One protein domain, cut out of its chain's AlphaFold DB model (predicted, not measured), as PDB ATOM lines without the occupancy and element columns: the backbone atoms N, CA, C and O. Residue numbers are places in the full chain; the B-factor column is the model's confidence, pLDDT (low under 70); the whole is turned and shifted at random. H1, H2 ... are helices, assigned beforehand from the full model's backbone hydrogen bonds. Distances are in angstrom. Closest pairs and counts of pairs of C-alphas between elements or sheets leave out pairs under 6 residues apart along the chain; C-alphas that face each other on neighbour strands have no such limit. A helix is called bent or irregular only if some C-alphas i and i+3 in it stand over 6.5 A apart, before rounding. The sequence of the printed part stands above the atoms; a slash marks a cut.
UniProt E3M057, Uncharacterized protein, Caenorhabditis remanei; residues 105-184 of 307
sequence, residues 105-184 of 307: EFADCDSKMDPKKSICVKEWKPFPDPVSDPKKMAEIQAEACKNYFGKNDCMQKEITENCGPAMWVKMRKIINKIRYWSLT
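This is residues 105 to 184 of the 307 residues of an uncharacterized protein of Caenorhabditis remanei (UniProt E3M057). The longest helix, H5, meets H4 near their ends as a V, H3 extends the H4 arm, and H1 and H2 pack on H4. Residues 173 to 184 stick out. The printed part has 80 residues with five named helices, H1 to H5 in order, and no named strand: all helix. It is only just loose, close to compact, with radius of gyration of the C-alphas 14.4 A and spans of 42 by 33 by 18 A.

H5, residues 165 to 182, is 26.3 A long and ends at C-alpha 182 (252.831, 210.475, 314.439). H4, residues 151 to 163, 19.2 A, is irregular: C-alphas 152 and 155 are 8.6 A apart. H3 is residues 134 to 146, 18.3 A; H2 is 119 to 123; H1, 105 to 112, begins at C-alpha 105 (235.302, 228.755, 306.801).

H4, the hub, touches H5 with residues 156 to 160 alone, at a steep tilt of 56 degrees, opposite ways; the closest C-alphas, Ile 159 and Trp 168, are 5.8 A apart. H4 touches H1 with residues 159 to 163 alone, closest C-alphas Cys 109 and Cys 163, 5.3 A. H2 touches H4, closest C-alphas Cys 120 and Cys 154, 5.9 A. H3 and H4 meet only through their link. Every O i to N i+4 pair is within hydrogen-bond range in H1, H2, H3 and H5, and 7 of 9 in H4.

The farthest C-alphas, Glu 105 and Asp 133, are 43.1 A apart. The printed part has no cut and no long link. Confidence is low in 21 residues, among them 175 to 184.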
ATOM      1  N   GLU A 105     234.144 228.273 307.565       80.06
ATOM      2  CA  GLU A 105     235.302 228.755 306.801       80.06
ATOM      3  C   GLU A 105     235.930 227.642 305.944       80.06
ATOM      4  O   GLU A 105     236.268 227.860 304.777       80.06
ATOM      5  N   PHE A 106     236.077 226.438 306.508       79.50
ATOM      6  CA  PHE A 106     236.597 225.292 305.768       79.50
ATOM      7  C   PHE A 106     235.560 224.717 304.802       79.50
ATOM      8  O   PHE A 106     235.918 224.419 303.668       79.50
ATOM      9  N   ALA A 107     234.290 224.605 305.201       79.56
ATOM     10  CA  ALA A 107     233.221 224.126 304.323       79.56
ATOM     11  C   ALA A 107     233.073 225.001 303.063       79.56
ATOM     12  O   ALA A 107     232.942 224.482 301.953       79.56
ATOM     13  N   ASP A 108     233.175 226.322 303.220       81.38
ATOM     14  CA  ASP A 108     233.162 227.271 302.109       81.38
ATOM     15  C   ASP A 108     234.374 227.065 301.195       81.38
ATOM     16  O   ASP A 108     234.233 227.075 299.971       81.38
ATOM     17  N   CYS A 109     235.562 226.835 301.764       81.88
ATOM     18  CA  CYS A 109     236.762 226.533 300.988       81.88
ATOM     19  C   CYS A 109     236.655 225.195 300.239       81.88
ATOM     20  O   CYS A 109     236.899 225.148 299.035       81.88
ATOM     21  N   ASP A 110     236.234 224.127 300.916       76.75
ATOM     22  CA  ASP A 110     236.064 222.785 300.348       76.75
ATOM     23  C   ASP A 110     235.056 222.795 299.187       76.75
ATOM     24  O   ASP A 110     235.300 222.203 298.138       76.75
ATOM     25  N   SER A 111     233.974 223.576 299.307       78.81
ATOM     26  CA  SER A 111     232.990 223.746 298.228       78.81
ATOM     27  C   SER A 111     233.569 224.410 296.968       78.81
ATOM     28  O   SER A 111     233.172 224.075 295.847       78.81
ATOM     29  N   LYS A 112     234.537 225.325 297.130       78.94
ATOM     30  CA  LYS A 112     235.262 225.972 296.020       78.94
ATOM     31  C   LYS A 112     236.341 225.062 295.435       78.94
ATOM     32  O   LYS A 112     236.634 225.152 294.247       78.94
ATOM     33  N   MET A 113     236.877 224.164 296.257       74.38
ATOM     34  CA  MET A 113     237.912 223.182 295.928       74.38
ATOM     35  C   MET A 113     237.338 221.827 295.469       74.38
ATOM     36  O   MET A 113     238.068 220.835 295.463       74.38
ATOM     37  N   ASP A 114     236.050 221.777 295.082       67.50
ATOM     38  CA  ASP A 114     235.308 220.556 294.730       67.50
ATOM     39  C   ASP A 114     236.181 219.556 293.937       67.50
ATOM     40  O   ASP A 114     236.611 219.867 292.813       67.50
ATOM     41  N   PRO A 115     236.407 218.335 294.469       63.25
ATOM     42  CA  PRO A 115     237.206 217.301 293.823       63.25
ATOM     43  C   PRO A 115     236.746 216.957 292.409       63.25
ATOM     44  O   PRO A 115     237.504 216.353 291.667       63.25
ATOM     45  N   LYS A 116     235.518 217.294 291.995       62.53
ATOM     46  CA  LYS A 116     235.057 217.091 290.612       62.53
ATOM     47  C   LYS A 116     235.675 218.083 289.625       62.53
ATOM     48  O   LYS A 116     235.784 217.739 288.444       62.53
ATOM     49  N   LYS A 117     236.102 219.257 290.093       66.88
ATOM     50  CA  LYS A 117     236.592 220.378 289.274       66.88
ATOM     51  C   LYS A 117     238.111 220.522 289.304       66.88
ATOM     52  O   LYS A 117     238.695 220.849 288.277       66.88
ATOM     53  N   SER A 118     238.746 220.234 290.438       74.81
ATOM     54  CA  SER A 118     240.201 220.337 290.568       74.81
ATOM     55  C   SER A 118     240.909 219.070 290.074       74.81
ATOM     56  O   SER A 118     240.671 217.971 290.578       74.81
ATOM     57  N   ILE A 119     241.806 219.220 289.094       79.75
ATOM     58  CA  ILE A 119     242.733 218.148 288.696       79.75
ATOM     59  C   ILE A 119     243.738 217.899 289.822       79.75
ATOM     60  O   ILE A 119     244.023 216.744 290.129       79.75
ATOM     61  N   CYS A 120     244.207 218.958 290.489       81.38
ATOM     62  CA  CYS A 120     245.161 218.833 291.581       81.38
ATOM     63  C   CYS A 120     244.616 217.943 292.701       81.38
ATOM     64  O   CYS A 120     245.256 216.963 293.052       81.38
ATOM     65  N   VAL A 121     243.406 218.201 293.206       75.56
ATOM     66  CA  VAL A 121     242.790 217.416 294.291       75.56
ATOM     67  C   VAL A 121     242.562 215.955 293.878       75.56
ATOM     68  O   VAL A 121     242.745 215.050 294.699       75.56
ATOM     69  N   LYS A 122     242.196 215.697 292.610       76.62
ATOM     70  CA  LYS A 122     242.024 214.331 292.075       76.62
ATOM     71  C   LYS A 122     243.339 213.560 292.027       76.62
ATOM     72  O   LYS A 122     243.378 212.390 292.407       76.62
ATOM     73  N   GLU A 123     244.394 214.203 291.542       79.00
ATOM     74  CA  GLU A 123     245.702 213.582 291.319       79.00
ATOM     75  C   GLU A 123     246.611 213.643 292.547       79.00
ATOM     76  O   GLU A 123     247.640 212.968 292.586       79.00
ATOM     77  N   TRP A 124     246.239 214.427 293.562       80.38
ATOM     78  CA  TRP A 124     247.027 214.596 294.770       80.38
ATOM     79  C   TRP A 124     247.108 213.290 295.559       80.38
ATOM     80  O   TRP A 124     246.212 212.935 296.324       80.38
ATOM     81  N   LYS A 125     248.226 212.588 295.371       72.69
ATOM     82  CA  LYS A 125     248.593 211.353 296.064       72.69
ATOM     83  C   LYS A 125     249.873 211.579 296.869       72.69
ATOM     84  O   LYS A 125     250.949 211.181 296.427       72.69
ATOM     85  N   PRO A 126     249.783 212.226 298.044       65.75
ATOM     86  CA  PRO A 126     250.949 212.465 298.897       65.75
ATOM     87  C   PRO A 126     251.553 211.164 299.454       65.75
ATOM     88  O   PRO A 126     252.694 211.166 299.909       65.75
ATOM     89  N   PHE A 127     250.801 210.058 299.401       65.38
ATOM     90  CA  PHE A 127     251.232 208.724 299.813       65.38
ATOM     91  C   PHE A 127     251.094 207.767 298.621       65.38
ATOM     92  O   PHE A 127     249.974 207.368 298.294       65.38
ATOM     93  N   PRO A 128     252.192 207.455 297.916       67.81
ATOM     94  CA  PRO A 128     252.156 206.533 296.790       67.81
ATOM     95  C   PRO A 128     251.942 205.087 297.258       67.81
ATOM     96  O   PRO A 128     252.370 204.709 298.349       67.81
ATOM     97  N   ASP A 129     251.312 204.272 296.412       73.88
ATOM     98  CA  ASP A 129     251.105 202.850 296.693       73.88
ATOM     99  C   ASP A 129     252.455 202.110 296.786       73.88
ATOM    100  O   ASP A 129     253.356 202.364 295.976       73.88
ATOM    101  N   PRO A 130     252.618 201.186 297.750       60.28
ATOM    102  CA  PRO A 130     253.862 200.451 297.914       60.28
ATOM    103  C   PRO A 130     254.123 199.523 296.723       60.28
ATOM    104  O   PRO A 130     253.222 198.842 296.230       60.28
ATOM    105  N   VAL A 131     255.385 199.445 296.299       73.38
ATOM    106  CA  VAL A 131     255.863 198.484 295.295       73.38
ATOM    107  C   VAL A 131     256.939 197.583 295.895       73.38
ATOM    108  O   VAL A 131     257.677 197.992 296.786       73.38
ATOM    109  N   SER A 132     257.024 196.342 295.413       69.12
ATOM    110  CA  SER A 132     257.935 195.327 295.961       69.12
ATOM    111  C   SER A 132     259.415 195.597 295.681       69.12
ATOM    112  O   SER A 132     260.261 195.148 296.447       69.12
ATOM    113  N   ASP A 133     259.733 196.303 294.593       78.88
ATOM    114  CA  ASP A 133     261.103 196.665 294.228       78.88
ATOM    115  C   ASP A 133     261.580 197.857 295.083       78.88
ATOM    116  O   ASP A 133     261.033 198.957 294.938       78.88
ATOM    117  N   PRO A 134     262.604 197.687 295.943       67.56
ATOM    118  CA  PRO A 134     263.068 198.749 296.836       67.56
ATOM    119  C   PRO A 134     263.632 199.972 296.107       67.56
ATOM    120  O   PRO A 134     263.449 201.097 296.567       67.56
ATOM    121  N   LYS A 135     264.301 199.778 294.963       77.06
ATOM    122  CA  LYS A 135     264.887 200.878 294.187       77.06
ATOM    123  C   LYS A 135     263.783 201.690 293.520       77.06
ATOM    124  O   LYS A 135     263.771 202.914 293.609       77.06
ATOM    125  N   LYS A 136     262.808 200.999 292.932       79.88
ATOM    126  CA  LYS A 136     261.620 201.633 292.357       79.88
ATOM    127  C   LYS A 136     260.786 202.342 293.426       79.88
ATOM    128  O   LYS A 136     260.277 203.429 293.174       79.88
ATOM    129  N   MET A 137     260.665 201.759 294.622       79.81
ATOM    130  CA  MET A 137     259.973 202.391 295.747       79.81
ATOM    131  C   MET A 137     260.675 203.681 296.178       79.81
ATOM    132  O   MET A 137     260.005 204.692 296.366       79.81
ATOM    133  N   ALA A 138     262.008 203.673 296.270       70.50
ATOM    134  CA  ALA A 138     262.787 204.862 296.606       70.50
ATOM    135  C   ALA A 138     262.619 205.982 295.562       70.50
ATOM    136  O   ALA A 138     262.442 207.144 295.924       70.50
ATOM    137  N   GLU A 139     262.606 205.649 294.268       80.62
ATOM    138  CA  GLU A 139     262.361 206.614 293.185       80.62
ATOM    139  C   GLU A 139     260.939 207.201 293.248       80.62
ATOM    140  O   GLU A 139     260.759 208.418 293.167       80.62
ATOM    141  N   ILE A 140     259.927 206.353 293.463       78.94
ATOM    142  CA  ILE A 140     258.528 206.770 293.642       78.94
ATOM    143  C   ILE A 140     258.384 207.687 294.864       78.94
ATOM    144  O   ILE A 140     257.691 208.701 294.798       78.94
ATOM    145  N   GLN A 141     259.047 207.353 295.973       67.94
ATOM    146  CA  GLN A 141     259.047 208.172 297.183       67.94
ATOM    147  C   GLN A 141     259.733 209.515 296.958       67.94
ATOM    148  O   GLN A 141     259.195 210.531 297.386       67.94
ATOM    149  N   ALA A 142     260.870 209.555 296.261       74.62
ATOM    150  CA  ALA A 142     261.561 210.803 295.952       74.62
ATOM    151  C   ALA A 142     260.687 211.747 295.104       74.62
ATOM    152  O   ALA A 142     260.597 212.943 295.394       74.62
ATOM    153  N   GLU A 143     259.981 211.215 294.104       80.62
ATOM    154  CA  GLU A 143     259.061 212.008 293.281       80.62
ATOM    155  C   GLU A 143     257.810 212.441 294.067       80.62
ATOM    156  O   GLU A 143     257.364 213.585 293.950       80.62
ATOM    157  N   ALA A 144     257.264 211.570 294.921       74.69
ATOM    158  CA  ALA A 144     256.162 211.920 295.814       74.69
ATOM    159  C   ALA A 144     256.571 212.996 296.833       74.69
ATOM    160  O   ALA A 144     255.805 213.924 297.082       74.69
ATOM    161  N   CYS A 145     257.799 212.935 297.360       72.06
ATOM    162  CA  CYS A 145     258.366 213.960 298.231       72.06
ATOM    163  C   CYS A 145     258.442 215.317 297.545       72.06
ATOM    164  O   CYS A 145     258.062 216.336 298.127       72.06
ATOM    165  N   LYS A 146     258.943 215.337 296.308       80.31
ATOM    166  CA  LYS A 146     259.057 216.558 295.511       80.31
ATOM    167  C   LYS A 146     257.688 217.177 295.234       80.31
ATOM    168  O   LYS A 146     257.554 218.394 295.271       80.31
ATOM    169  N   ASN A 147     256.678 216.341 295.005       82.69
ATOM    170  CA  ASN A 147     255.315 216.759 294.690       82.69
ATOM    171  C   ASN A 147     254.357 216.562 295.872       82.69
ATOM    172  O   ASN A 147     253.181 216.259 295.667       82.69
ATOM    173  N   TYR A 148     254.837 216.717 297.113       78.62
ATOM    174  CA  TYR A 148     254.043 216.390 298.299       78.62
ATOM    175  C   TYR A 148     252.727 217.175 298.361       78.62
ATOM    176  O   TYR A 148     251.705 216.633 298.764       78.62
ATOM    177  N   PHE A 149     252.720 218.435 297.919       82.31
ATOM    178  CA  PHE A 149     251.513 219.264 297.790       82.31
ATOM    179  C   PHE A 149     250.955 219.272 296.359       82.31
ATOM    180  O   PHE A 149     250.339 220.242 295.915       82.31
ATOM    181  N   GLY A 150     251.168 218.175 295.639       84.12
ATOM    182  CA  GLY A 150     250.861 218.033 294.227       84.12
ATOM    183  C   GLY A 150     251.954 218.613 293.334       84.12
ATOM    184  O   GLY A 150     252.860 219.323 293.776       84.12
ATOM    185  N   LYS A 151     251.878 218.281 292.045       85.75
ATOM    186  CA  LYS A 151     252.846 218.736 291.046       85.75
ATOM    187  C   LYS A 151     252.882 220.264 291.001       85.75
ATOM    188  O   LYS A 151     251.833 220.894 290.884       85.75
ATOM    189  N   ASN A 152     254.080 220.846 291.068       85.50
ATOM    190  CA  ASN A 152     254.293 222.301 291.114       85.50
ATOM    191  C   ASN A 152     253.528 223.002 292.257       85.50
ATOM    192  O   ASN A 152     253.009 224.101 292.061       85.50
ATOM    193  N   ASP A 153     253.403 222.343 293.414       86.56
ATOM    194  CA  ASP A 153     252.679 222.851 294.589       86.56
ATOM    195  C   ASP A 153     251.225 223.248 294.284       86.56
ATOM    196  O   ASP A 153     250.690 224.221 294.826       86.56
ATOM    197  N   CYS A 154     250.561 222.497 293.399       88.44
ATOM    198  CA  CYS A 154     249.219 222.843 292.942       88.44
ATOM    199  C   CYS A 154     248.208 222.993 294.093       88.44
ATOM    200  O   CYS A 154     247.356 223.873 294.014       88.44
ATOM    201  N   MET A 155     248.339 222.240 295.198       85.50
ATOM    202  CA  MET A 155     247.443 222.375 296.355       85.50
ATOM    203  C   MET A 155     247.615 223.737 297.027       85.50
ATOM    204  O   MET A 155     246.630 224.390 297.361       85.50
ATOM    205  N   GLN A 156     248.859 224.197 297.197       89.44
ATOM    206  CA  GLN A 156     249.128 225.531 297.733       89.44
ATOM    207  C   GLN A 156     248.486 226.601 296.858       89.44
ATOM    208  O   GLN A 156     247.849 227.523 297.375       89.44
ATOM    209  N   LYS A 157     248.681 226.481 295.544       89.00
ATOM    210  CA  LYS A 157     248.177 227.440 294.568       89.00
ATOM    211  C   LYS A 157     246.652 227.493 294.589       89.00
ATOM    212  O   LYS A 157     246.096 228.556 294.841       89.00
ATOM    213  N   GLU A 158     245.987 226.355 294.427       87.62
ATOM    214  CA  GLU A 158     244.528 226.296 294.373       87.62
ATOM    215  C   GLU A 158     243.875 226.771 295.676       87.62
ATOM    216  O   GLU A 158     242.909 227.529 295.629       87.62
ATOM    217  N   ILE A 159     244.416 226.408 296.845       87.50
ATOM    218  CA  ILE A 159     243.877 226.888 298.129       87.50
ATOM    219  C   ILE A 159     244.086 228.394 298.270       87.50
ATOM    220  O   ILE A 159     243.192 229.100 298.730       87.50
ATOM    221  N   THR A 160     245.251 228.907 297.867       90.38
ATOM    222  CA  THR A 160     245.533 230.346 297.936       90.38
ATOM    223  C   THR A 160     244.614 231.138 297.008       90.38
ATOM    224  O   THR A 160     244.107 232.179 297.413       90.38
ATOM    225  N   GLU A 161     244.358 230.638 295.798       89.88
ATOM    226  CA  GLU A 161     243.506 231.294 294.799       89.88
ATOM    227  C   GLU A 161     242.016 231.239 295.170       89.88
ATOM    228  O   GLU A 161     241.315 232.240 295.045       89.88
ATOM    229  N   ASN A 162     241.527 230.101 295.674       86.38
ATOM    230  CA  ASN A 162     240.099 229.908 295.951       86.38
ATOM    231  C   ASN A 162     239.686 230.306 297.377       86.38
ATOM    232  O   ASN A 162     238.545 230.720 297.616       86.38
ATOM    233  N   CYS A 163     240.601 230.176 298.338       87.75
ATOM    234  CA  CYS A 163     240.321 230.334 299.766       87.75
ATOM    235  C   CYS A 163     241.218 231.368 300.460       87.75
ATOM    236  O   CYS A 163     241.001 231.685 301.629       87.75
ATOM    237  N   GLY A 164     242.209 231.913 299.753       91.12
ATOM    238  CA  GLY A 164     243.135 232.911 300.268       91.12
ATOM    239  C   GLY A 164     244.373 232.320 300.963       91.12
ATOM    240  O   GLY A 164     244.369 231.187 301.454       91.12
ATOM    241  N   PRO A 165     245.457 233.108 301.072       90.62
ATOM    242  CA  PRO A 165     246.729 232.656 301.646       90.62
ATOM    243  C   PRO A 165     246.623 232.281 303.133       90.62
ATOM    244  O   PRO A 165     247.326 231.386 303.601       90.62
ATOM    245  N   ALA A 166     245.722 232.922 303.884       89.44
ATOM    246  CA  ALA A 166     245.499 232.607 305.294       89.44
ATOM    247  C   ALA A 166     244.973 231.173 305.493       89.44
ATOM    248  O   ALA A 166     245.409 230.480 306.416       89.44
ATOM    249  N   MET A 167     244.088 230.708 304.604       87.38
ATOM    250  CA  MET A 167     243.569 229.340 304.629       87.38
ATOM    251  C   MET A 167     244.687 228.321 304.387       87.38
ATOM    252  O   MET A 167     244.819 227.342 305.123       87.38
ATOM    253  N   TRP A 168     245.561 228.595 303.417       88.50
ATOM    254  CA  TRP A 168     246.721 227.750 303.142       88.50
ATOM    255  C   TRP A 168     247.659 227.626 304.352       88.50
ATOM    256  O   TRP A 168     248.075 226.522 304.706       88.50
ATOM    257  N   VAL A 169     247.944 228.733 305.046       87.69
ATOM    258  CA  VAL A 169     248.763 228.716 306.270       87.69
ATOM    259  C   VAL A 169     248.127 227.841 307.356       87.69
ATOM    260  O   VAL A 169     248.828 227.035 307.976       87.69
ATOM    261  N   LYS A 170     246.807 227.949 307.572       82.69
ATOM    262  CA  LYS A 170     246.075 227.106 308.537       82.69
ATOM    263  C   LYS A 170     246.168 225.624 308.165       82.69
ATOM    264  O   LYS A 170     246.515 224.803 309.015       82.69
ATOM    265  N   MET A 171     245.939 225.290 306.897       76.94
ATOM    266  CA  MET A 171     245.962 223.910 306.412       76.94
ATOM    267  C   MET A 171     247.364 223.293 306.478       76.94
ATOM    268  O   MET A 171     247.530 222.191 307.001       76.94
ATOM    269  N   ARG A 172     248.403 224.034 306.074       80.94
ATOM    270  CA  ARG A 172     249.804 223.606 306.209       80.94
ATOM    271  C   ARG A 172     250.181 223.362 307.675       80.94
ATOM    272  O   ARG A 172     250.841 222.373 307.988       80.94
ATOM    273  N   LYS A 173     249.722 224.221 308.593       80.19
ATOM    274  CA  LYS A 173     249.941 224.053 310.039       80.19
ATOM    275  C   LYS A 173     249.276 222.783 310.577       80.19
ATOM    276  O   LYS A 173     249.887 222.090 311.387       80.19
ATOM    277  N   ILE A 174     248.060 222.466 310.131       71.19
ATOM    278  CA  ILE A 174     247.359 221.221 310.489       71.19
ATOM    279  C   ILE A 174     248.129 220.000 309.983       71.19
ATOM    280  O   ILE A 174     248.394 219.085 310.760       71.19
ATOM    281  N   ILE A 175     248.564 220.021 308.721       67.69
ATOM    282  CA  ILE A 175     249.330 218.922 308.120       67.69
ATOM    283  C   ILE A 175     250.636 218.675 308.890       67.69
ATOM    284  O   ILE A 175     250.942 217.537 309.237       67.69
ATOM    285  N   ASN A 176     251.367 219.734 309.245       67.75
ATOM    286  CA  ASN A 176     252.603 219.618 310.024       67.75
ATOM    287  C   ASN A 176     252.364 219.120 311.458       67.75
ATOM    288  O   ASN A 176     253.172 218.355 311.980       67.75
ATOM    289  N   LYS A 177     251.254 219.513 312.098       65.44
ATOM    290  CA  LYS A 177     250.880 219.004 313.428       65.44
ATOM    291  C   LYS A 177     250.586 217.506 313.412       65.44
ATOM    292  O   LYS A 177     251.058 216.796 314.291       65.44
ATOM    293  N   ILE A 178     249.862 217.030 312.399       60.44
ATOM    294  CA  ILE A 178     249.584 215.600 312.209       60.44
ATOM    295  C   ILE A 178     250.888 214.821 312.039       60.44
ATOM    296  O   ILE A 178     251.085 213.808 312.712       60.44
ATOM    297  N   ARG A 179     251.806 215.326 311.197       60.59
ATOM    298  CA  ARG A 179     253.149 214.743 311.071       60.59
ATOM    299  C   ARG A 179     253.815 214.682 312.436       60.59
ATOM    300  O   ARG A 179     254.201 213.605 312.845       60.59
ATOM    301  N   TYR A 180     253.867 215.778 313.186       58.25
ATOM    302  CA  TYR A 180     254.489 215.790 314.509       58.25
ATOM    303  C   TYR A 180     253.897 214.750 315.481       58.25
ATOM    304  O   TYR A 180     254.660 214.073 316.166       58.25
ATOM    305  N   TRP A 181     252.572 214.560 315.534       55.56
ATOM    306  CA  TRP A 181     251.970 213.585 316.461       55.56
ATOM    307  C   TRP A 181     252.335 212.150 316.144       55.56
ATOM    308  O   TRP A 181     252.621 211.387 317.066       55.56
ATOM    309  N   SER A 182     252.411 211.811 314.858       50.16
ATOM    310  CA  SER A 182     252.831 210.475 314.439       50.16
ATOM    311  C   SER A 182     254.231 210.103 314.920       50.16
ATOM    312  O   SER A 182     254.550 208.928 315.005       50.16
ATOM    313  N   LEU A 183     255.037 211.110 315.273       45.28
ATOM    314  CA  LEU A 183     256.421 211.002 315.732       45.28
ATOM    315  C   LEU A 183     256.563 210.959 317.246       45.28
ATOM    316  O   LEU A 183     257.677 210.917 317.762       45.28
ATOM    317  N   THR A 184     255.442 211.037 317.952       48.72
ATOM    318  CA  THR A 184     255.392 211.071 319.415       48.72
ATOM    319  C   THR A 184     254.624 209.894 319.993       48.72
ATOM    320  O   THR A 184     254.348 209.924 321.188       48.72
TER     321      THR A 184